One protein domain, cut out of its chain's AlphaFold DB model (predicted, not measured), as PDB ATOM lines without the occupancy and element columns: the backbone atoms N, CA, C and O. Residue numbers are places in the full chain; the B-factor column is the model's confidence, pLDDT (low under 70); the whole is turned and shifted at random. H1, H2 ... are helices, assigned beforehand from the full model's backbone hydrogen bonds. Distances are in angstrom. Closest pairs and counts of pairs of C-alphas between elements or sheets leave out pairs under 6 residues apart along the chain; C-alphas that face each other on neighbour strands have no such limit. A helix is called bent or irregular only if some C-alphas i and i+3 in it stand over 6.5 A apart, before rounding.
ATOM      1  N   LEU A  17     -11.814  87.140 138.443       97.62
ATOM      2  CA  LEU A  17     -10.689  87.647 137.668       97.62
ATOM      3  C   LEU A  17     -11.024  87.550 136.180       97.62
ATOM      4  O   LEU A  17     -11.170  86.449 135.654       97.62
ATOM      5  N   SER A  18     -11.133  88.689 135.494       97.19
ATOM      6  CA  SER A  18     -11.517  88.706 134.074       97.19
ATOM      7  C   SER A  18     -10.602  87.838 133.202       97.19
ATOM      8  O   SER A  18      -9.389  87.774 133.421       97.19
ATOM      9  N   ASP A  19     -11.168  87.225 132.158       96.38
ATOM     10  CA  ASP A  19     -10.423  86.365 131.225       96.38
ATOM     11  C   ASP A  19      -9.222  87.085 130.602       96.38
ATOM     12  O   ASP A  19      -8.154  86.498 130.431       96.38
ATOM     13  N   ALA A  20      -9.357  88.384 130.319       95.62
ATOM     14  CA  ALA A  20      -8.279  89.191 129.762       95.62
ATOM     15  C   ALA A  20      -7.095  89.341 130.734       95.62
ATOM     16  O   ALA A  20      -5.942  89.274 130.310       95.62
ATOM     17  N   VAL A  21      -7.360  89.557 132.029       96.44
ATOM     18  CA  VAL A  21      -6.309  89.623 133.061       96.44
ATOM     19  C   VAL A  21      -5.697  88.242 133.274       96.44
ATOM     20  O   VAL A  21      -4.474  88.105 133.286       96.44
ATOM     21  N   ALA A  22      -6.542  87.219 133.379       95.75
ATOM     22  CA  ALA A  22      -6.139  85.843 133.619       95.75
ATOM     23  C   ALA A  22      -5.235  85.298 132.497       95.75
ATOM     24  O   ALA A  22      -4.171  84.744 132.774       95.75
ATOM     25  N   ALA A  23      -5.585  85.540 131.231       93.00
ATOM     26  CA  ALA A  23      -4.801  85.102 130.077       93.00
ATOM     27  C   ALA A  23      -3.390  85.715 130.042       93.00
ATOM     28  O   ALA A  23      -2.431  85.036 129.682       93.00
ATOM     29  N   ARG A  24      -3.235  86.982 130.459       93.88
ATOM     30  CA  ARG A  24      -1.920  87.650 130.517       93.88
ATOM     31  C   ARG A  24      -1.007  87.090 131.607       93.88
ATOM     32  O   ARG A  24       0.207  87.224 131.498       93.88
ATOM     33  N   ALA A  25      -1.574  86.483 132.648       93.19
ATOM     34  CA  ALA A  25      -0.809  85.938 133.764       93.19
ATOM     35  C   ALA A  25      -0.110  84.611 133.433       93.19
ATOM     36  O   ALA A  25       0.854  84.237 134.101       93.19
ATOM     37  N   ILE A  26      -0.590  83.884 132.420       92.50
ATOM     38  CA  ILE A  26      -0.115  82.535 132.099       92.50
ATOM     39  C   ILE A  26       0.953  82.613 131.021       92.50
ATOM     40  O   ILE A  26       0.709  82.427 129.829       92.50
ATOM     41  N   THR A  27       2.169  82.900 131.464       93.00
ATOM     42  CA  THR A  27       3.338  82.944 130.589       93.00
ATOM     43  C   THR A  27       3.838  81.528 130.270       93.00
ATOM     44  O   THR A  27       3.582  80.577 131.019       93.00
ATOM     45  N   PRO A  28       4.626  81.347 129.196       92.62
ATOM     46  CA  PRO A  28       5.323  80.088 128.956       92.62
ATOM     47  C   PRO A  28       6.205  79.641 130.135       92.62
ATOM     48  O   PRO A  28       6.356  78.442 130.354       92.62
ATOM     49  N   SER A  29       6.772  80.577 130.905       90.69
ATOM     50  CA  SER A  29       7.556  80.268 132.110       90.69
ATOM     51  C   SER A  29       6.688  79.683 133.224       90.69
ATOM     52  O   SER A  29       7.072  78.670 133.806       90.69
ATOM     53  N   VAL A  30       5.496  80.244 133.454       90.81
ATOM     54  CA  VAL A  30       4.500  79.685 134.385       90.81
ATOM     55  C   VAL A  30       4.080  78.279 133.956       90.81
ATOM     56  O   VAL A  30       4.070  77.355 134.765       90.81
ATOM     57  N   LEU A  31       3.794  78.069 132.666       91.06
ATOM     58  CA  LEU A  31       3.387  76.752 132.152       91.06
ATOM     59  C   LEU A  31       4.476  75.683 132.281       91.06
ATOM     60  O   LEU A  31       4.151  74.504 132.443       91.06
ATOM     61  N   ARG A  32       5.746  76.087 132.191       89.19
ATOM     62  CA  ARG A  32       6.911  75.219 132.408       89.19
ATOM     63  C   ARG A  32       7.259  75.028 133.888       89.19
ATOM     64  O   ARG A  32       8.175  74.272 134.176       89.19
ATOM     65  N   GLY A  33       6.573  75.712 134.806       84.25
ATOM     66  CA  GLY A  33       6.882  75.674 136.238       84.25
ATOM     67  C   GLY A  33       8.180  76.397 136.619       84.25
ATOM     68  O   GLY A  33       8.693  76.174 137.709       84.25
ATOM     69  N   VAL A  34       8.717  77.246 135.734       86.94
ATOM     70  CA  VAL A  34       9.924  78.055 135.992       86.94
ATOM     71  C   VAL A  34       9.588  79.264 136.862       86.94
ATOM     72  O   VAL A  34      10.379  79.665 137.709       86.94
ATOM     73  N   GLU A  35       8.403  79.836 136.658       89.56
ATOM     74  CA  GLU A  35       7.885  80.969 137.423       89.56
ATOM     75  C   GLU A  35       6.600  80.573 138.146       89.56
ATOM     76  O   GLU A  35       5.788  79.793 137.642       89.56
ATOM     77  N   THR A  36       6.387  81.154 139.322       89.25
ATOM     78  CA  THR A  36       5.113  81.052 140.033       89.25
ATOM     79  C   THR A  36       4.108  82.052 139.474       89.25
ATOM     80  O   THR A  36       4.476  83.153 139.063       89.25
ATOM     81  N   VAL A  37       2.820  81.713 139.530       92.88
ATOM     82  CA  VAL A  37       1.742  82.656 139.198       92.88
ATOM     83  C   VAL A  37       1.826  83.877 140.134       92.88
ATOM     84  O   VAL A  37       1.962  83.694 141.345       92.88
ATOM     85  N   PRO A  38       1.737  85.123 139.626       93.62
ATOM     86  CA  PRO A  38       1.864  86.332 140.443       93.62
ATOM     87  C   PRO A  38       0.564  86.656 141.208       93.62
ATOM     88  O   PRO A  38      -0.023  87.728 141.041       93.62
ATOM     89  N   SER A  39       0.101  85.742 142.065       93.94
ATOM     90  CA  SER A  39      -1.224  85.787 142.708       93.94
ATOM     91  C   SER A  39      -1.508  87.087 143.458       93.94
ATOM     92  O   SER A  39      -2.587  87.648 143.309       93.94
ATOM     93  N   ALA A  40      -0.529  87.641 144.182       91.50
ATOM     94  CA  ALA A  40      -0.704  88.907 144.902       91.50
ATOM     95  C   ALA A  40      -0.987  90.101 143.967       91.50
ATOM     96  O   ALA A  40      -1.701  91.029 144.343       91.50
ATOM     97  N   ALA A  41      -0.431  90.099 142.751       93.50
ATOM     98  CA  ALA A  41      -0.691  91.137 141.755       93.50
ATOM     99  C   ALA A  41      -2.036  90.940 141.043       93.50
ATOM    100  O   ALA A  41      -2.675  91.923 140.666       93.50
ATOM    101  N   LEU A  42      -2.468  89.688 140.875       95.56
ATOM    102  CA  LEU A  42      -3.769  89.353 140.295       95.56
ATOM    103  C   LEU A  42      -4.913  89.622 141.269       95.56
ATOM    104  O   LEU A  42      -5.942  90.136 140.851       95.56
ATOM    105  N   LEU A  43      -4.707  89.385 142.566       94.00
ATOM    106  CA  LEU A  43      -5.690  89.688 143.603       94.00
ATOM    107  C   LEU A  43      -6.074  91.176 143.614       94.00
ATOM    108  O   LEU A  43      -7.243  91.504 143.764       94.00
ATOM    109  N   ARG A  44      -5.117  92.081 143.358       93.38
ATOM    110  CA  ARG A  44      -5.383  93.530 143.231       93.38
ATOM    111  C   ARG A  44      -6.197  93.918 141.992       93.38
ATOM    112  O   ARG A  44      -6.655  95.049 141.910       93.38
ATOM    113  N   GLN A  45      -6.316  93.018 141.020       95.81
ATOM    114  CA  GLN A  45      -7.107  93.193 139.799       95.81
ATOM    115  C   GLN A  45      -8.408  92.381 139.826       95.81
ATOM    116  O   GLN A  45      -9.151  92.408 138.847       95.81
ATOM    117  N   ALA A  46      -8.654  91.623 140.895       96.31
ATOM    118  CA  ALA A  46      -9.893  90.889 141.065       96.31
ATOM    119  C   ALA A  46     -11.017  91.835 141.502       96.31
ATOM    120  O   ALA A  46     -10.781  92.833 142.184       96.31
ATOM    121  N   GLU A  47     -12.237  91.484 141.128       95.62
ATOM    122  CA  GLU A  47     -13.462  92.157 141.550       95.62
ATOM    123  C   GLU A  47     -14.148  91.314 142.625       95.62
ATOM    124  O   GLU A  47     -14.106  90.081 142.566       95.62
ATOM    125  N   ALA A  48     -14.784  91.964 143.598       92.81
ATOM    126  CA  ALA A  48     -15.648  91.285 144.554       92.81
ATOM    127  C   ALA A  48     -16.810  90.569 143.839       92.81
ATOM    128  O   ALA A  48     -17.297  91.022 142.799       92.81
ATOM    129  N   VAL A  49     -17.254  89.449 144.406       92.25
ATOM    130  CA  VAL A  49     -18.420  88.695 143.930       92.25
ATOM    131  C   VAL A  49     -19.351  88.369 145.079       92.25
ATOM    132  O   VAL A  49     -18.911  88.238 146.219       92.25
ATOM    133  N   GLY A  50     -20.617  88.169 144.728       88.38
ATOM    134  CA  GLY A  50     -21.618  87.706 145.668       88.38
ATOM    135  C   GLY A  50     -22.057  88.757 146.678       88.38
ATOM    136  O   GLY A  50     -21.772  89.947 146.554       88.38
ATOM    137  N   ASP A  51     -22.798  88.268 147.659       88.12
ATOM    138  CA  ASP A  51     -23.204  88.982 148.864       88.12
ATOM    139  C   ASP A  51     -22.181  88.754 149.993       88.12
ATOM    140  O   ASP A  51     -21.134  88.127 149.798       88.12
ATOM    141  N   ASP A  52     -22.493  89.243 151.195       86.06
ATOM    142  CA  ASP A  52     -21.654  89.064 152.383       86.06
ATOM    143  C   ASP A  52     -21.719  87.649 152.992       86.06
ATOM    144  O   ASP A  52     -20.998  87.366 153.950       86.06
ATOM    145  N   GLY A  53     -22.487  86.730 152.403       87.69
ATOM    146  CA  GLY A  53     -22.715  85.376 152.895       87.69
ATOM    147  C   GLY A  53     -21.466  84.490 152.958       87.69
ATOM    148  O   GLY A  53     -20.497  84.655 152.212       87.69
ATOM    149  N   GLU A  54     -21.520  83.494 153.845       89.62
ATOM    150  CA  GLU A  54     -20.403  82.595 154.179       89.62
ATOM    151  C   GLU A  54     -19.899  81.758 152.992       89.62
ATOM    152  O   GLU A  54     -18.711  81.431 152.924       89.62
ATOM    153  N   ARG A  55     -20.769  81.453 152.015       90.88
ATOM    154  CA  ARG A  55     -20.398  80.726 150.781       90.88
ATOM    155  C   ARG A  55     -19.356  81.454 149.932       90.88
ATOM    156  O   ARG A  55     -18.651  80.824 149.150       90.88
ATOM    157  N   TRP A  56     -19.237  82.770 150.105       94.62
ATOM    158  CA  TRP A  56     -18.281  83.602 149.383       94.62
ATOM    159  C   TRP A  56     -16.955  83.784 150.123       94.62
ATOM    160  O   TRP A  56     -16.093  84.517 149.648       94.62
ATOM    161  N   THR A  57     -16.745  83.128 151.264       93.69
ATOM    162  CA  THR A  57     -15.450  83.159 151.956       93.69
ATOM    163  C   THR A  57     -14.459  82.173 151.331       93.69
ATOM    164  O   THR A  57     -14.819  81.127 150.792       93.69
ATOM    165  N   THR A  58     -13.165  82.486 151.396       94.88
ATOM    166  CA  THR A  58     -12.110  81.611 150.865       94.88
ATOM    167  C   THR A  58     -11.700  80.514 151.838       94.88
ATOM    168  O   THR A  58     -11.149  79.504 151.401       94.88
ATOM    169  N   GLY A  59     -11.951  80.692 153.141       92.88
ATOM    170  CA  GLY A  59     -11.408  79.840 154.202       92.88
ATOM    171  C   GLY A  59     -11.716  78.358 153.996       92.88
ATOM    172  O   GLY A  59     -10.798  77.540 153.953       92.88
ATOM    173  N   ALA A  60     -12.987  78.015 153.778       92.00
ATOM    174  CA  ALA A  60     -13.402  76.626 153.587       92.00
ATOM    175  C   ALA A  60     -12.791  75.991 152.325       92.00
ATOM    176  O   ALA A  60     -12.378  74.833 152.348       92.00
ATOM    177  N   VAL A  61     -12.677  76.754 151.231       94.81
ATOM    178  CA  VAL A  61     -12.064  76.276 149.982       94.81
ATOM    179  C   VAL A  61     -10.563  76.065 150.162       94.81
ATOM    180  O   VAL A  61     -10.030  75.050 149.723       94.81
ATOM    181  N   VAL A  62      -9.870  76.989 150.832       95.19
ATOM    182  CA  VAL A  62      -8.431  76.872 151.107       95.19
ATOM    183  C   VAL A  62      -8.137  75.627 151.936       95.19
ATOM    184  O   VAL A  62      -7.247  74.857 151.575       95.19
ATOM    185  N   GLU A  63      -8.890  75.398 153.011       94.44
ATOM    186  CA  GLU A  63      -8.714  74.205 153.845       94.44
ATOM    187  C   GLU A  63      -9.029  72.919 153.072       94.44
ATOM    188  O   GLU A  63      -8.260  71.961 153.135       94.44
ATOM    189  N   LEU A  64     -10.075  72.922 152.242       96.12
ATOM    190  CA  LEU A  64     -10.399  71.790 151.374       96.12
ATOM    191  C   LEU A  64      -9.260  71.455 150.391       96.12
ATOM    192  O   LEU A  64      -8.936  70.283 150.185       96.12
ATOM    193  N   LEU A  65      -8.638  72.461 149.774       96.31
ATOM    194  CA  LEU A  65      -7.541  72.248 148.822       96.31
ATOM    195  C   LEU A  65      -6.249  71.801 149.515       96.31
ATOM    196  O   LEU A  65      -5.547  70.935 148.985       96.31
ATOM    197  N   LYS A  66      -5.959  72.322 150.714       95.00
ATOM    198  CA  LYS A  66      -4.858  71.824 151.554       95.00
ATOM    199  C   LYS A  66      -5.061  70.359 151.920       95.00
ATOM    200  O   LYS A  66      -4.147  69.565 151.721       95.00
ATOM    201  N   GLU A  67      -6.257  70.000 152.383       96.06
ATOM    202  CA  GLU A  67      -6.609  68.617 152.713       96.06
ATOM    203  C   GLU A  67      -6.473  67.703 151.493       96.06
ATOM    204  O   GLU A  67      -5.922  66.608 151.587       96.06
ATOM    205  N   THR A  68      -6.921  68.169 150.322       96.44
ATOM    206  CA  THR A  68      -6.767  67.416 149.070       96.44
ATOM    207  C   THR A  68      -5.301  67.091 148.819       96.44
ATOM    208  O   THR A  68      -4.948  65.942 148.574       96.44
ATOM    209  N   ARG A  69      -4.421  68.092 148.906       94.88
ATOM    210  CA  ARG A  69      -2.990  67.861 148.703       94.88
ATOM    211  C   ARG A  69      -2.426  66.915 149.756       94.88
ATOM    212  O   ARG A  69      -1.752  65.970 149.383       94.88
ATOM    213  N   ALA A  70      -2.758  67.105 151.032       94.00
ATOM    214  CA  ALA A  70      -2.286  66.236 152.110       94.00
ATOM    215  C   ALA A  70      -2.678  64.759 151.910       94.00
ATOM    216  O   ALA A  70      -1.889  63.871 152.218       94.00
ATOM    217  N   ARG A  71      -3.870  64.486 151.364       94.44
ATOM    218  CA  ARG A  71      -4.349  63.116 151.108       94.44
ATOM    219  C   ARG A  71      -3.721  62.450 149.887       94.44
ATOM    220  O   ARG A  71      -3.626  61.227 149.861       94.44
ATOM    221  N   PHE A  72      -3.365  63.228 148.868       95.44
ATOM    222  CA  PHE A  72      -3.034  62.699 147.542       95.44
ATOM    223  C   PHE A  72      -1.623  63.075 147.051       95.44
ATOM    224  O   PHE A  72      -1.283  62.729 145.921       95.44
ATOM    225  N   ASP A  73      -0.796  63.767 147.850       89.88
ATOM    226  CA  ASP A  73       0.567  64.175 147.442       89.88
ATOM    227  C   ASP A  73       1.448  62.964 147.088       89.88
ATOM    228  O   ASP A  73       2.206  63.015 146.121       89.88
ATOM    229  N   ASP A  74       1.286  61.862 147.830       84.88
ATOM    230  CA  ASP A  74       2.047  60.617 147.659       84.88
ATOM    231  C   ASP A  74       1.366  59.600 146.722       84.88
ATOM    232  O   ASP A  74       1.877  58.495 146.508       84.88
ATOM    233  N   THR A  75       0.203  59.936 146.155       84.69
ATOM    234  CA  THR A  75      -0.548  59.062 145.238       84.69
ATOM    235  C   THR A  75      -0.630  59.668 143.836       84.69
ATOM    236  O   THR A  75       0.135  60.562 143.474       84.69
ATOM    237  N   ARG A  76      -1.509  59.146 142.968       84.69
ATOM    238  CA  ARG A  76      -1.735  59.752 141.652       84.69
ATOM    239  C   ARG A  76      -2.646  60.968 141.827       84.69
ATOM    240  O   ARG A  76      -3.809  60.768 142.172       84.69
ATOM    241  N   PRO A  77      -2.224  62.194 141.457       88.88
ATOM    242  CA  PRO A  77      -3.072  63.381 141.597       88.88
ATOM    243  C   PRO A  77      -4.426  63.258 140.884       88.88
ATOM    244  O   PRO A  77      -5.391  63.903 141.262       88.88
ATOM    245  N   THR A  78      -4.541  62.406 139.861       93.00
ATOM    246  CA  THR A  78      -5.820  62.117 139.192       93.00
ATOM    247  C   THR A  78      -6.882  61.506 140.098       93.00
ATOM    248  O   THR A  78      -8.064  61.708 139.844       93.00
ATOM    249  N   GLU A  79      -6.484  60.774 141.136       94.06
ATOM    250  CA  GLU A  79      -7.399  60.131 142.085       94.06
ATOM    251  C   GLU A  79      -8.072  61.152 143.014       94.06
ATOM    252  O   GLU A  79      -9.156  60.889 143.532       94.06
ATOM    253  N   SER A  80      -7.496  62.353 143.154       96.81
ATOM    254  CA  SER A  80      -8.075  63.408 143.985       96.81
ATOM    255  C   SER A  80      -9.394  63.947 143.434       96.81
ATOM    256  O   SER A  80     -10.179  64.509 144.192       96.81
ATOM    257  N   ASP A  81      -9.653  63.796 142.130       97.75
ATOM    258  CA  ASP A  81     -10.840  64.349 141.472       97.75
ATOM    259  C   ASP A  81     -12.138  63.781 142.064       97.75
ATOM    260  O   ASP A  81     -13.070  64.543 142.328       97.75
ATOM    261  N   ALA A  82     -12.181  62.465 142.312       97.50
ATOM    262  CA  ALA A  82     -13.334  61.776 142.894       97.50
ATOM    263  C   ALA A  82     -13.667  62.303 144.293       97.50
ATOM    264  O   ALA A  82     -14.824  62.571 144.609       97.50
ATOM    265  N   TRP A  83     -12.630  62.518 145.104       97.81
ATOM    266  CA  TRP A  83     -12.775  63.015 146.465       97.81
ATOM    267  C   TRP A  83     -13.113  64.512 146.498       97.81
ATOM    268  O   TRP A  83     -13.992  64.937 147.255       97.81
ATOM    269  N   LEU A  84     -12.440  65.321 145.675       98.19
ATOM    270  CA  LEU A  84     -12.568  66.773 145.706       98.19
ATOM    271  C   LEU A  84     -13.884  67.255 145.094       98.19
ATOM    272  O   LEU A  84     -14.486  68.164 145.653       98.19
ATOM    273  N   ALA A  85     -14.355  66.688 143.980       98.50
ATOM    274  CA  ALA A  85     -15.494  67.249 143.246       98.50
ATOM    275  C   ALA A  85     -16.779  67.412 144.091       98.50
ATOM    276  O   ALA A  85     -17.278  68.541 144.165       98.50
ATOM    277  N   PRO A  86     -17.288  66.381 144.802       98.38
ATOM    278  CA  PRO A  86     -18.450  66.534 145.682       98.38
ATOM    279  C   PRO A  86     -18.262  67.601 146.765       98.38
ATOM    280  O   PRO A  86     -19.165  68.382 147.060       98.38
ATOM    281  N   ARG A  87     -17.063  67.648 147.355       98.00
ATOM    282  CA  ARG A  87     -16.728  68.560 148.455       98.00
ATOM    283  C   ARG A  87     -16.582  69.989 147.960       98.00
ATOM    284  O   ARG A  87     -17.068  70.899 148.619       98.00
ATOM    285  N   LEU A  88     -15.986  70.190 146.790       97.81
ATOM    286  CA  LEU A  88     -15.841  71.498 146.161       97.81
ATOM    287  C   LEU A  88     -17.208  72.078 145.803       97.81
ATOM    288  O   LEU A  88     -17.471  73.238 146.108       97.81
ATOM    289  N   HIS A  89     -18.093  71.265 145.222       98.00
ATOM    290  CA  HIS A  89     -19.467  71.673 144.940       98.00
ATOM    291  C   HIS A  89     -20.206  72.095 146.208       98.00
ATOM    292  O   HIS A  89     -20.780  73.183 146.266       98.00
ATOM    293  N   TRP A  90     -20.145  71.254 147.241       97.31
ATOM    294  CA  TRP A  90     -20.803  71.532 148.510       97.31
ATOM    295  C   TRP A  90     -20.221  72.736 149.253       97.31
ATOM    296  O   TRP A  90     -20.950  73.420 149.963       97.31
ATOM    297  N   THR A  91     -18.920  72.990 149.101       95.88
ATOM    298  CA  THR A  91     -18.233  74.117 149.746       95.88
ATOM    299  C   THR A  91     -18.581  75.433 149.075       95.88
ATOM    300  O   THR A  91     -18.873  76.401 149.764       95.88
ATOM    301  N   LEU A  92     -18.559  75.470 147.739       95.69
ATOM    302  CA  LEU A  92     -18.772  76.708 146.991       95.69
ATOM    303  C   LEU A  92     -20.242  77.127 146.923       95.69
ATOM    304  O   LEU A  92     -20.495  78.318 146.805       95.69
ATOM    305  N   ARG A  93     -21.189  76.173 146.968       95.38
ATOM    306  CA  ARG A  93     -22.646  76.424 146.920       95.38
ATOM    307  C   ARG A  93     -23.009  77.537 145.932       95.38
ATOM    308  O   ARG A  93     -23.415  78.637 146.305       95.38
ATOM    309  N   LEU A  94     -22.812  77.242 144.653       96.56
ATOM    310  CA  LEU A  94     -23.099  78.173 143.566       96.56
ATOM    311  C   LEU A  94     -24.398  77.772 142.882       96.56
ATOM    312  O   LEU A  94     -24.721  76.593 142.763       96.56
ATOM    313  N   THR A  95     -25.125  78.740 142.356       96.75
ATOM    314  CA  THR A  95     -26.106  78.485 141.304       96.75
ATOM    315  C   THR A  95     -25.387  78.136 140.002       96.75
ATOM    316  O   THR A  95     -24.232  78.504 139.780       96.75
ATOM    317  N   ARG A  96     -26.093  77.484 139.072       96.69
ATOM    318  CA  ARG A  96     -25.573  77.249 137.712       96.69
ATOM    319  C   ARG A  96     -25.218  78.547 136.978       96.69
ATOM    320  O   ARG A  96     -24.289  78.549 136.178       96.69
ATOM    321  N   ALA A  97     -25.942  79.634 137.252       96.88
ATOM    322  CA  ALA A  97     -25.662  80.956 136.696       96.88
ATOM    323  C   ALA A  97     -24.352  81.542 137.248       96.88
ATOM    324  O   ALA A  97     -23.512  81.982 136.469       96.88
ATOM    325  N   GLU A  98     -24.139  81.485 138.565       97.50
ATOM    326  CA  GLU A  98     -22.876  81.897 139.201       97.50
ATOM    327  C   GLU A  98     -21.701  81.034 138.703       97.50
ATOM    328  O   GLU A  98     -20.656  81.551 138.317       97.50
ATOM    329  N   ALA A  99     -21.896  79.715 138.613       97.88
ATOM    330  CA  ALA A  99     -20.902  78.763 138.120       97.88
ATOM    331  C   ALA A  99     -20.576  78.900 136.618       97.88
ATOM    332  O   ALA A  99     -19.598  78.311 136.141       97.88
ATOM    333  N   ALA A 100     -21.373  79.652 135.854       97.38
ATOM    334  CA  ALA A 100     -21.089  79.946 134.454       97.38
ATOM    335  C   ALA A 100     -20.063  81.082 134.279       97.38
ATOM    336  O   ALA A 100     -19.484  81.201 133.197       97.38
ATOM    337  N   ASP A 101     -19.799  81.889 135.316       97.62
ATOM    338  CA  ASP A 101     -18.799  82.959 135.259       97.62
ATOM    339  C   ASP A 101     -17.374  82.378 135.274       97.62
ATOM    340  O   ASP A 101     -16.884  81.884 136.293       97.62
ATOM    341  N   SER A 102     -16.673  82.470 134.138       97.88
ATOM    342  CA  SER A 102     -15.260  82.080 134.021       97.88
ATOM    343  C   SER A 102     -14.368  82.831 135.007       97.88
ATOM    344  O   SER A 102     -13.376  82.277 135.486       97.88
ATOM    345  N   GLY A 103     -14.748  84.058 135.372       98.25
ATOM    346  CA  GLY A 103     -13.983  84.898 136.276       98.25
ATOM    347  C   GLY A 103     -13.823  84.302 137.672       98.25
ATOM    348  O   GLY A 103     -12.739  84.416 138.252       98.25
ATOM    349  N   LEU A 104     -14.844  83.614 138.188       98.25
ATOM    350  CA  LEU A 104     -14.771  82.923 139.477       98.25
ATOM    351  C   LEU A 104     -13.732  81.794 139.435       98.25
ATOM    352  O   LEU A 104     -12.886  81.655 140.319       98.25
ATOM    353  N   TRP A 105     -13.741  81.014 138.355       98.62
ATOM    354  CA  TRP A 105     -12.809  79.906 138.171       98.62
ATOM    355  C   TRP A 105     -11.370  80.389 137.980       98.62
ATOM    356  O   TRP A 105     -10.446  79.802 138.551       98.62
ATOM    357  N   ASN A 106     -11.178  81.482 137.236       98.44
ATOM    358  CA  ASN A 106      -9.882  82.138 137.076       98.44
ATOM    359  C   ASN A 106      -9.330  82.618 138.423       98.44
ATOM    360  O   ASN A 106      -8.147  82.426 138.701       98.44
ATOM    361  N   PHE A 107     -10.176  83.207 139.274       98.19
ATOM    362  CA  PHE A 107      -9.782  83.628 140.617       98.19
ATOM    363  C   PHE A 107      -9.292  82.438 141.448       98.19
ATOM    364  O   PHE A 107      -8.198  82.495 142.012       98.19
ATOM    365  N   LEU A 108     -10.036  81.327 141.463       98.06
ATOM    366  CA  LEU A 108      -9.615  80.119 142.178       98.06
ATOM    367  C   LEU A 108      -8.269  79.583 141.661       98.06
ATOM    368  O   LEU A 108      -7.385  79.258 142.451       98.06
ATOM    369  N   ALA A 109      -8.086  79.534 140.339       97.56
ATOM    370  CA  ALA A 109      -6.897  78.972 139.697       97.56
ATOM    371  C   ALA A 109      -5.657  79.863 139.700       97.56
ATOM    372  O   ALA A 109      -4.558  79.343 139.518       97.56
ATOM    373  N   LEU A 110      -5.797  81.178 139.858       97.38
ATOM    374  CA  LEU A 110      -4.670  82.104 139.725       97.38
ATOM    375  C   LEU A 110      -4.425  82.949 140.973       97.38
ATOM    376  O   LEU A 110      -3.273  83.269 141.270       97.38
ATOM    377  N   CYS A 111      -5.478  83.300 141.709       96.62
ATOM    378  CA  CYS A 111      -5.373  84.091 142.930       96.62
ATOM    379  C   CYS A 111      -5.350  83.203 144.172       96.62
ATOM    380  O   CYS A 111      -4.529  83.441 145.053       96.62
ATOM    381  N   LEU A 112      -6.238  82.204 144.242       96.00
ATOM    382  CA  LEU A 112      -6.438  81.440 145.472       96.00
ATOM    383  C   LEU A 112      -5.494  80.246 145.612       96.00
ATOM    384  O   LEU A 112      -4.859  80.108 146.650       96.00
ATOM    385  N   SER A 113      -5.435  79.377 144.600       95.50
ATOM    386  CA  SER A 113      -4.641  78.147 144.666       95.50
ATOM    387  C   SER A 113      -4.056  77.744 143.302       95.50
ATOM    388  O   SER A 113      -4.402  76.700 142.733       95.50
ATOM    389  N   PRO A 114      -3.152  78.561 142.724       94.81
ATOM    390  CA  PRO A 114      -2.412  78.170 141.522       94.81
ATOM    391  C   PRO A 114      -1.557  76.917 141.721       94.81
ATOM    392  O   PRO A 114      -1.345  76.152 140.778       94.81
ATOM    393  N   GLU A 115      -1.074  76.681 142.937       92.19
ATOM    394  CA  GLU A 115      -0.287  75.511 143.300       92.19
ATOM    395  C   GLU A 115      -1.081  74.212 143.176       92.19
ATOM    396  O   GLU A 115      -0.495  73.207 142.779       92.19
ATOM    397  N   TYR A 116      -2.397  74.217 143.426       95.19
ATOM    398  CA  TYR A 116      -3.235  73.040 143.198       95.19
ATOM    399  C   TYR A 116      -3.277  72.674 141.711       95.19
ATOM    400  O   TYR A 116      -3.070  71.516 141.346       95.19
ATOM    401  N   VAL A 117      -3.494  73.662 140.833       95.06
ATOM    402  CA  VAL A 117      -3.527  73.438 139.378       95.06
ATOM    403  C   VAL A 117      -2.174  72.929 138.887       95.06
ATOM    404  O   VAL A 117      -2.109  71.989 138.096       95.06
ATOM    405  N   GLN A 118      -1.085  73.512 139.386       91.94
ATOM    406  CA  GLN A 118       0.253  73.040 139.057       91.94
ATOM    407  C   GLN A 118       0.470  71.609 139.525       91.94
ATOM    408  O   GLN A 118       0.829  70.770 138.711       91.94
ATOM    409  N   TRP A 119       0.206  71.315 140.795       92.75
ATOM    410  CA  TRP A 119       0.346  69.986 141.383       92.75
ATOM    411  C   TRP A 119      -0.442  68.921 140.610       92.75
ATOM    412  O   TRP A 119       0.117  67.901 140.208       92.75
ATOM    413  N   ARG A 120      -1.715  69.189 140.305       94.00
ATOM    414  CA  ARG A 120      -2.625  68.222 139.681       94.00
ATOM    415  C   ARG A 120      -2.261  67.867 138.235       94.00
ATOM    416  O   ARG A 120      -2.565  66.753 137.798       94.00
ATOM    417  N   TRP A 121      -1.658  68.789 137.483       92.31
ATOM    418  CA  TRP A 121      -1.303  68.601 136.064       92.31
ATOM    419  C   TRP A 121       0.197  68.638 135.777       92.31
ATOM    420  O   TRP A 121       0.585  68.642 134.609       92.31
ATOM    421  N   ARG A 122       1.043  68.641 136.808       88.88
ATOM    422  CA  ARG A 122       2.496  68.601 136.643       88.88
ATOM    423  C   ARG A 122       2.895  67.339 135.877       88.88
ATOM    424  O   ARG A 122       2.647  66.220 136.319       88.88
ATOM    425  N   SER A 123       3.522  67.521 134.720       86.25
ATOM    426  CA  SER A 123       4.189  66.449 133.989       86.25
ATOM    427  C   SER A 123       5.457  66.018 134.729       86.25
ATOM    428  O   SER A 123       5.924  66.694 135.646       86.25
ATOM    429  N   LYS A 124       6.066  64.910 134.294       81.06
ATOM    430  CA  LYS A 124       7.370  64.471 134.823       81.06
ATOM    431  C   LYS A 124       8.454  65.549 134.699       81.06
ATOM    432  O   LYS A 124       9.346  65.604 135.535       81.06
ATOM    433  N   ASP A 125       8.318  66.429 133.712       80.00
ATOM    434  CA  ASP A 125       9.268  67.504 133.418       80.00
ATOM    435  C   ASP A 125       8.929  68.800 134.182       80.00
ATOM    436  O   ASP A 125       9.499  69.854 133.913       80.00
ATOM    437  N   GLY A 126       7.962  68.753 135.106       76.69
ATOM    438  CA  GLY A 126       7.556  69.892 135.933       76.69
ATOM    439  C   GLY A 126       6.518  70.823 135.294       76.69
ATOM    440  O   GLY A 126       6.001  71.710 135.974       76.69
ATOM    441  N   ALA A 127       6.158  70.608 134.027       82.44
ATOM    442  CA  ALA A 127       5.273  71.488 133.266       82.44
ATOM    443  C   ALA A 127       3.790  71.100 133.389       82.44
ATOM    444  O   ALA A 127       3.444  69.926 133.334       82.44
ATOM    445  N   VAL A 128       2.887  72.082 133.459       78.62
ATOM    446  CA  VAL A 128       1.428  71.852 133.353       78.62
ATOM    447  C   VAL A 128       1.006  71.651 131.895       78.62
ATOM    448  O   VAL A 128       0.052  70.936 131.588       78.62
ATOM    449  N   GLY A 129       1.704  72.313 130.972       72.69
ATOM    450  CA  GLY A 129       1.558  72.140 129.524       72.69
ATOM    451  C   GLY A 129       0.264  72.677 128.892       72.69
ATOM    452  O   GLY A 129       0.237  72.875 127.682       72.69
ATOM    453  N   GLN A 130      -0.799  72.947 129.659       90.38
ATOM    454  CA  GLN A 130      -2.101  73.370 129.123       90.38
ATOM    455  C   GLN A 130      -2.660  74.608 129.841       90.38
ATOM    456  O   GLN A 130      -3.148  74.515 130.967       90.38
ATOM    457  N   VAL A 131      -2.698  75.749 129.138       94.12
ATOM    458  CA  VAL A 131      -3.332  77.009 129.601       94.12
ATOM    459  C   VAL A 131      -4.779  76.784 130.047       94.12
ATOM    460  O   VAL A 131      -5.220  77.322 131.060       94.12
ATOM    461  N   ALA A 132      -5.501  75.917 129.334       95.50
ATOM    462  CA  ALA A 132      -6.906  75.625 129.591       95.50
ATOM    463  C   ALA A 132      -7.188  75.029 130.985       95.50
ATOM    464  O   ALA A 132      -8.344  74.981 131.393       95.50
ATOM    465  N   ARG A 133      -6.170  74.578 131.735       95.38
ATOM    466  CA  ARG A 133      -6.349  74.125 133.126       95.38
ATOM    467  C   ARG A 133      -6.531  75.277 134.102       95.38
ATOM    468  O   ARG A 133      -7.210  75.100 135.104       95.38
ATOM    469  N   PHE A 134      -6.025  76.456 133.769       95.94
ATOM    470  CA  PHE A 134      -6.202  77.657 134.574       95.94
ATOM    471  C   PHE A 134      -7.390  78.506 134.098       95.94
ATOM    472  O   PHE A 134      -8.219  78.882 134.918       95.94
ATOM    473  N   THR A 135      -7.497  78.768 132.788       96.06
ATOM    474  CA  THR A 135      -8.463  79.736 132.211       96.06
ATOM    475  C   THR A 135      -9.237  79.165 131.019       96.06
ATOM    476  O   THR A 135      -9.533  79.861 130.049       96.06
ATOM    477  N   GLY A 136      -9.452  77.849 131.004       94.81
ATOM    478  CA  GLY A 136     -10.140  77.177 129.904       94.81
ATOM    479  C   GLY A 136     -11.663  77.173 130.038       94.81
ATOM    480  O   GLY A 136     -12.215  77.663 131.021       94.81
ATOM    481  N   PRO A 137     -12.352  76.538 129.075       95.56
ATOM    482  CA  PRO A 137     -13.785  76.286 129.167       95.56
ATOM    483  C   PRO A 137     -14.143  75.466 130.411       95.56
ATOM    484  O   PRO A 137     -13.321  74.677 130.890       95.56
ATOM    485  N   TRP A 138     -15.397  75.572 130.857       95.44
ATOM    486  CA  TRP A 138     -15.896  74.954 132.091       95.44
ATOM    487  C   TRP A 138     -15.559  73.456 132.218       95.44
ATOM    488  O   TRP A 138     -15.058  73.016 133.244       95.44
ATOM    489  N   ALA A 139     -15.696  72.677 131.140       95.31
ATOM    490  CA  ALA A 139     -15.409  71.237 131.139       95.31
ATOM    491  C   ALA A 139     -13.902  70.886 131.081       95.31
ATOM    492  O   ALA A 139     -13.528  69.728 130.916       95.31
ATOM    493  N   THR A 140     -13.006  71.878 131.128       95.62
ATOM    494  CA  THR A 140     -11.542  71.685 131.037       95.62
ATOM    495  C   THR A 140     -10.795  72.327 132.195       95.62
ATOM    496  O   THR A 140      -9.811  71.748 132.671       95.62
ATOM    497  N   GLN A 141     -11.253  73.505 132.619       97.56
ATOM    498  CA  GLN A 141     -10.656  74.278 133.697       97.56
ATOM    499  C   GLN A 141     -10.668  73.475 135.000       97.56
ATOM    500  O   GLN A 141     -11.615  72.738 135.278       97.56
ATOM    501  N   ALA A 142      -9.578  73.574 135.760       97.25
ATOM    502  CA  ALA A 142      -9.258  72.687 136.867       97.25
ATOM    503  C   ALA A 142     -10.379  72.504 137.896       97.25
ATOM    504  O   ALA A 142     -10.686  71.364 138.243       97.25
ATOM    505  N   PHE A 143     -10.957  73.608 138.359       98.56
ATOM    506  CA  PHE A 143     -11.991  73.654 139.388       98.56
ATOM    507  C   PHE A 143     -13.388  73.607 138.781       98.56
ATOM    508  O   PHE A 143     -14.226  72.842 139.253       98.56
ATOM    509  N   SER A 144     -13.610  74.349 137.693       98.50
ATOM    510  CA  SER A 144     -14.909  74.412 137.020       98.50
ATOM    511  C   SER A 144     -15.387  73.021 136.606       98.50
ATOM    512  O   SER A 144     -16.519  72.644 136.894       98.50
ATOM    513  N   ARG A 145     -14.499  72.192 136.034       98.19
ATOM    514  CA  ARG A 145     -14.864  70.835 135.599       98.19
ATOM    515  C   ARG A 145     -15.299  69.944 136.765       98.19
ATOM    516  O   ARG A 145     -16.134  69.074 136.567       98.19
ATOM    517  N   LEU A 146     -14.709  70.129 137.950       98.62
ATOM    518  CA  LEU A 146     -15.004  69.324 139.138       98.62
ATOM    519  C   LEU A 146     -16.330  69.762 139.748       98.62
ATOM    520  O   LEU A 146     -17.159  68.916 140.068       98.62
ATOM    521  N   TRP A 147     -16.546  71.075 139.840       98.62
ATOM    522  CA  TRP A 147     -17.814  71.627 140.296       98.62
ATOM    523  C   TRP A 147     -18.964  71.183 139.384       98.62
ATOM    524  O   TRP A 147     -19.939  70.612 139.865       98.62
ATOM    525  N   TRP A 148     -18.813  71.342 138.065       98.56
ATOM    526  CA  TRP A 148     -19.835  70.938 137.100       98.56
ATOM    527  C   TRP A 148     -20.042  69.427 137.044       98.56
ATOM    528  O   TRP A 148     -21.178  68.987 136.914       98.56
ATOM    529  N   ALA A 149     -18.992  68.611 137.167       98.44
ATOM    530  CA  ALA A 149     -19.174  67.166 137.257       98.44
ATOM    531  C   ALA A 149     -19.997  66.788 138.498       98.44
ATOM    532  O   ALA A 149     -20.925  65.991 138.396       98.44
ATOM    533  N   ALA A 150     -19.724  67.399 139.651       98.50
ATOM    534  CA  ALA A 150     -20.522  67.159 140.846       98.50
ATOM    535  C   ALA A 150     -21.974  67.643 140.709       98.50
ATOM    536  O   ALA A 150     -22.880  66.915 141.103       98.50
ATOM    537  N   GLU A 151     -22.204  68.812 140.112       97.88
ATOM    538  CA  GLU A 151     -23.552  69.348 139.882       97.88
ATOM    539  C   GLU A 151     -24.368  68.496 138.895       97.88
ATOM    540  O   GLU A 151     -25.559  68.278 139.093       97.88
ATOM    541  N   LEU A 152     -23.742  68.000 137.826       97.31
ATOM    542  CA  LEU A 152     -24.444  67.291 136.748       97.31
ATOM    543  C   LEU A 152     -24.653  65.801 137.051       97.31
ATOM    544  O   LEU A 152     -25.602  65.208 136.543       97.31
ATOM    545  N   PHE A 153     -23.794  65.194 137.878       97.94
ATOM    546  CA  PHE A 153     -23.882  63.773 138.224       97.94
ATOM    547  C   PHE A 153     -24.436  63.487 139.625       97.94
ATOM    548  O   PHE A 153     -24.698  62.325 139.919       97.94
ATOM    549  N   ARG A 154     -24.638  64.472 140.511       97.50
ATOM    550  CA  ARG A 154     -25.348  64.208 141.778       97.50
ATOM    551  C   ARG A 154     -26.799  63.792 141.520       97.50
ATOM    552  O   ARG A 154     -27.397  64.162 140.510       97.50
ATOM    553  N   ASP A 155     -27.371  63.051 142.459       97.19
ATOM    554  CA  ASP A 155     -28.782  62.668 142.436       97.19
ATOM    555  C   ASP A 155     -29.482  63.165 143.708       97.19
ATOM    556  O   ASP A 155     -29.412  62.530 144.764       97.19
TER     557      ASP A 155
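AT A GLANCE: This is residues 17 to 155 of the 290 residues of an uncharacterized protein of Streptomyces sp. SolWspMP-sol7th (UniProt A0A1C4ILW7). Look first for a hairpin of two long helices, H4 and H5, with H9 crossing H5; next to it is a cluster of shorter helices in which H1, H3 and H8 pack on H6, near the middle. H7 turns off the end of H6 and reaches the first residues of H5, while H2 packs on no helix. You find 139 residues with nine named helices, H1 to H9, and no named strand: all helix, compact, radius of gyration of the C-alphas 14.2 A, spans 38 by 35 by 24 A.

HOW THE PARTS SIT: Start at H5, residues 77 to 92, with a kink of 50 degrees near residue 84; it is only just irregular, C-alphas 83 and 86 being 6.7 A apart. H4, residues 59 to 72, forms a hairpin with it, opposite ways at a shallow tilt of 18 degrees; the closest C-alphas, of Phe 72 and Ser 80, are 6.2 A apart. H9, residues 144 to 153, touches H5 about perpendicular, at 76 degrees, closest at C-alphas 85 and 146, 4.6 A. Residues 77 to 78 of H5 alone touch H7, residues 114 to 121, closest at C-alphas 77 and 120, 5.2 A. The hub is H6, residues 102 to 112, which touches four other helices; among them is H3, residues 39 to 43, closest at C-alphas 39 and 111, 4.5 A. H1, residues 19 to 25, and H8, residues 132 to 135, touch H6 too, closest at C-alphas 22 and 106, 6.3 A, and 134 and 109, 5.3 A. H2, residues 28 to 31, touches no helix. Each O i to N i+4 pair is within hydrogen-bond range in H3, H4, H7 and H9, but 2 of 3 in H1, 7 of 12 in H5 and 6 of 7 in H6; H2 and H8 are too short for such a pair.

IN THESE COORDINATES: Find C-alpha 77 at (-3.072, 63.381, 141.597); H5 runs 21.3 A from there. H4 spans 20.2 A, H6 14.5 A. H9 ends at C-alpha 153, (-23.882, 63.773, 138.224).

THE WHOLE: C-alphas 52 and 125, the two farthest apart, are 42.2 A apart. The printed part has no cut; the link from H3 to H4 is long, and no printed residue is under 70 in pLDDT.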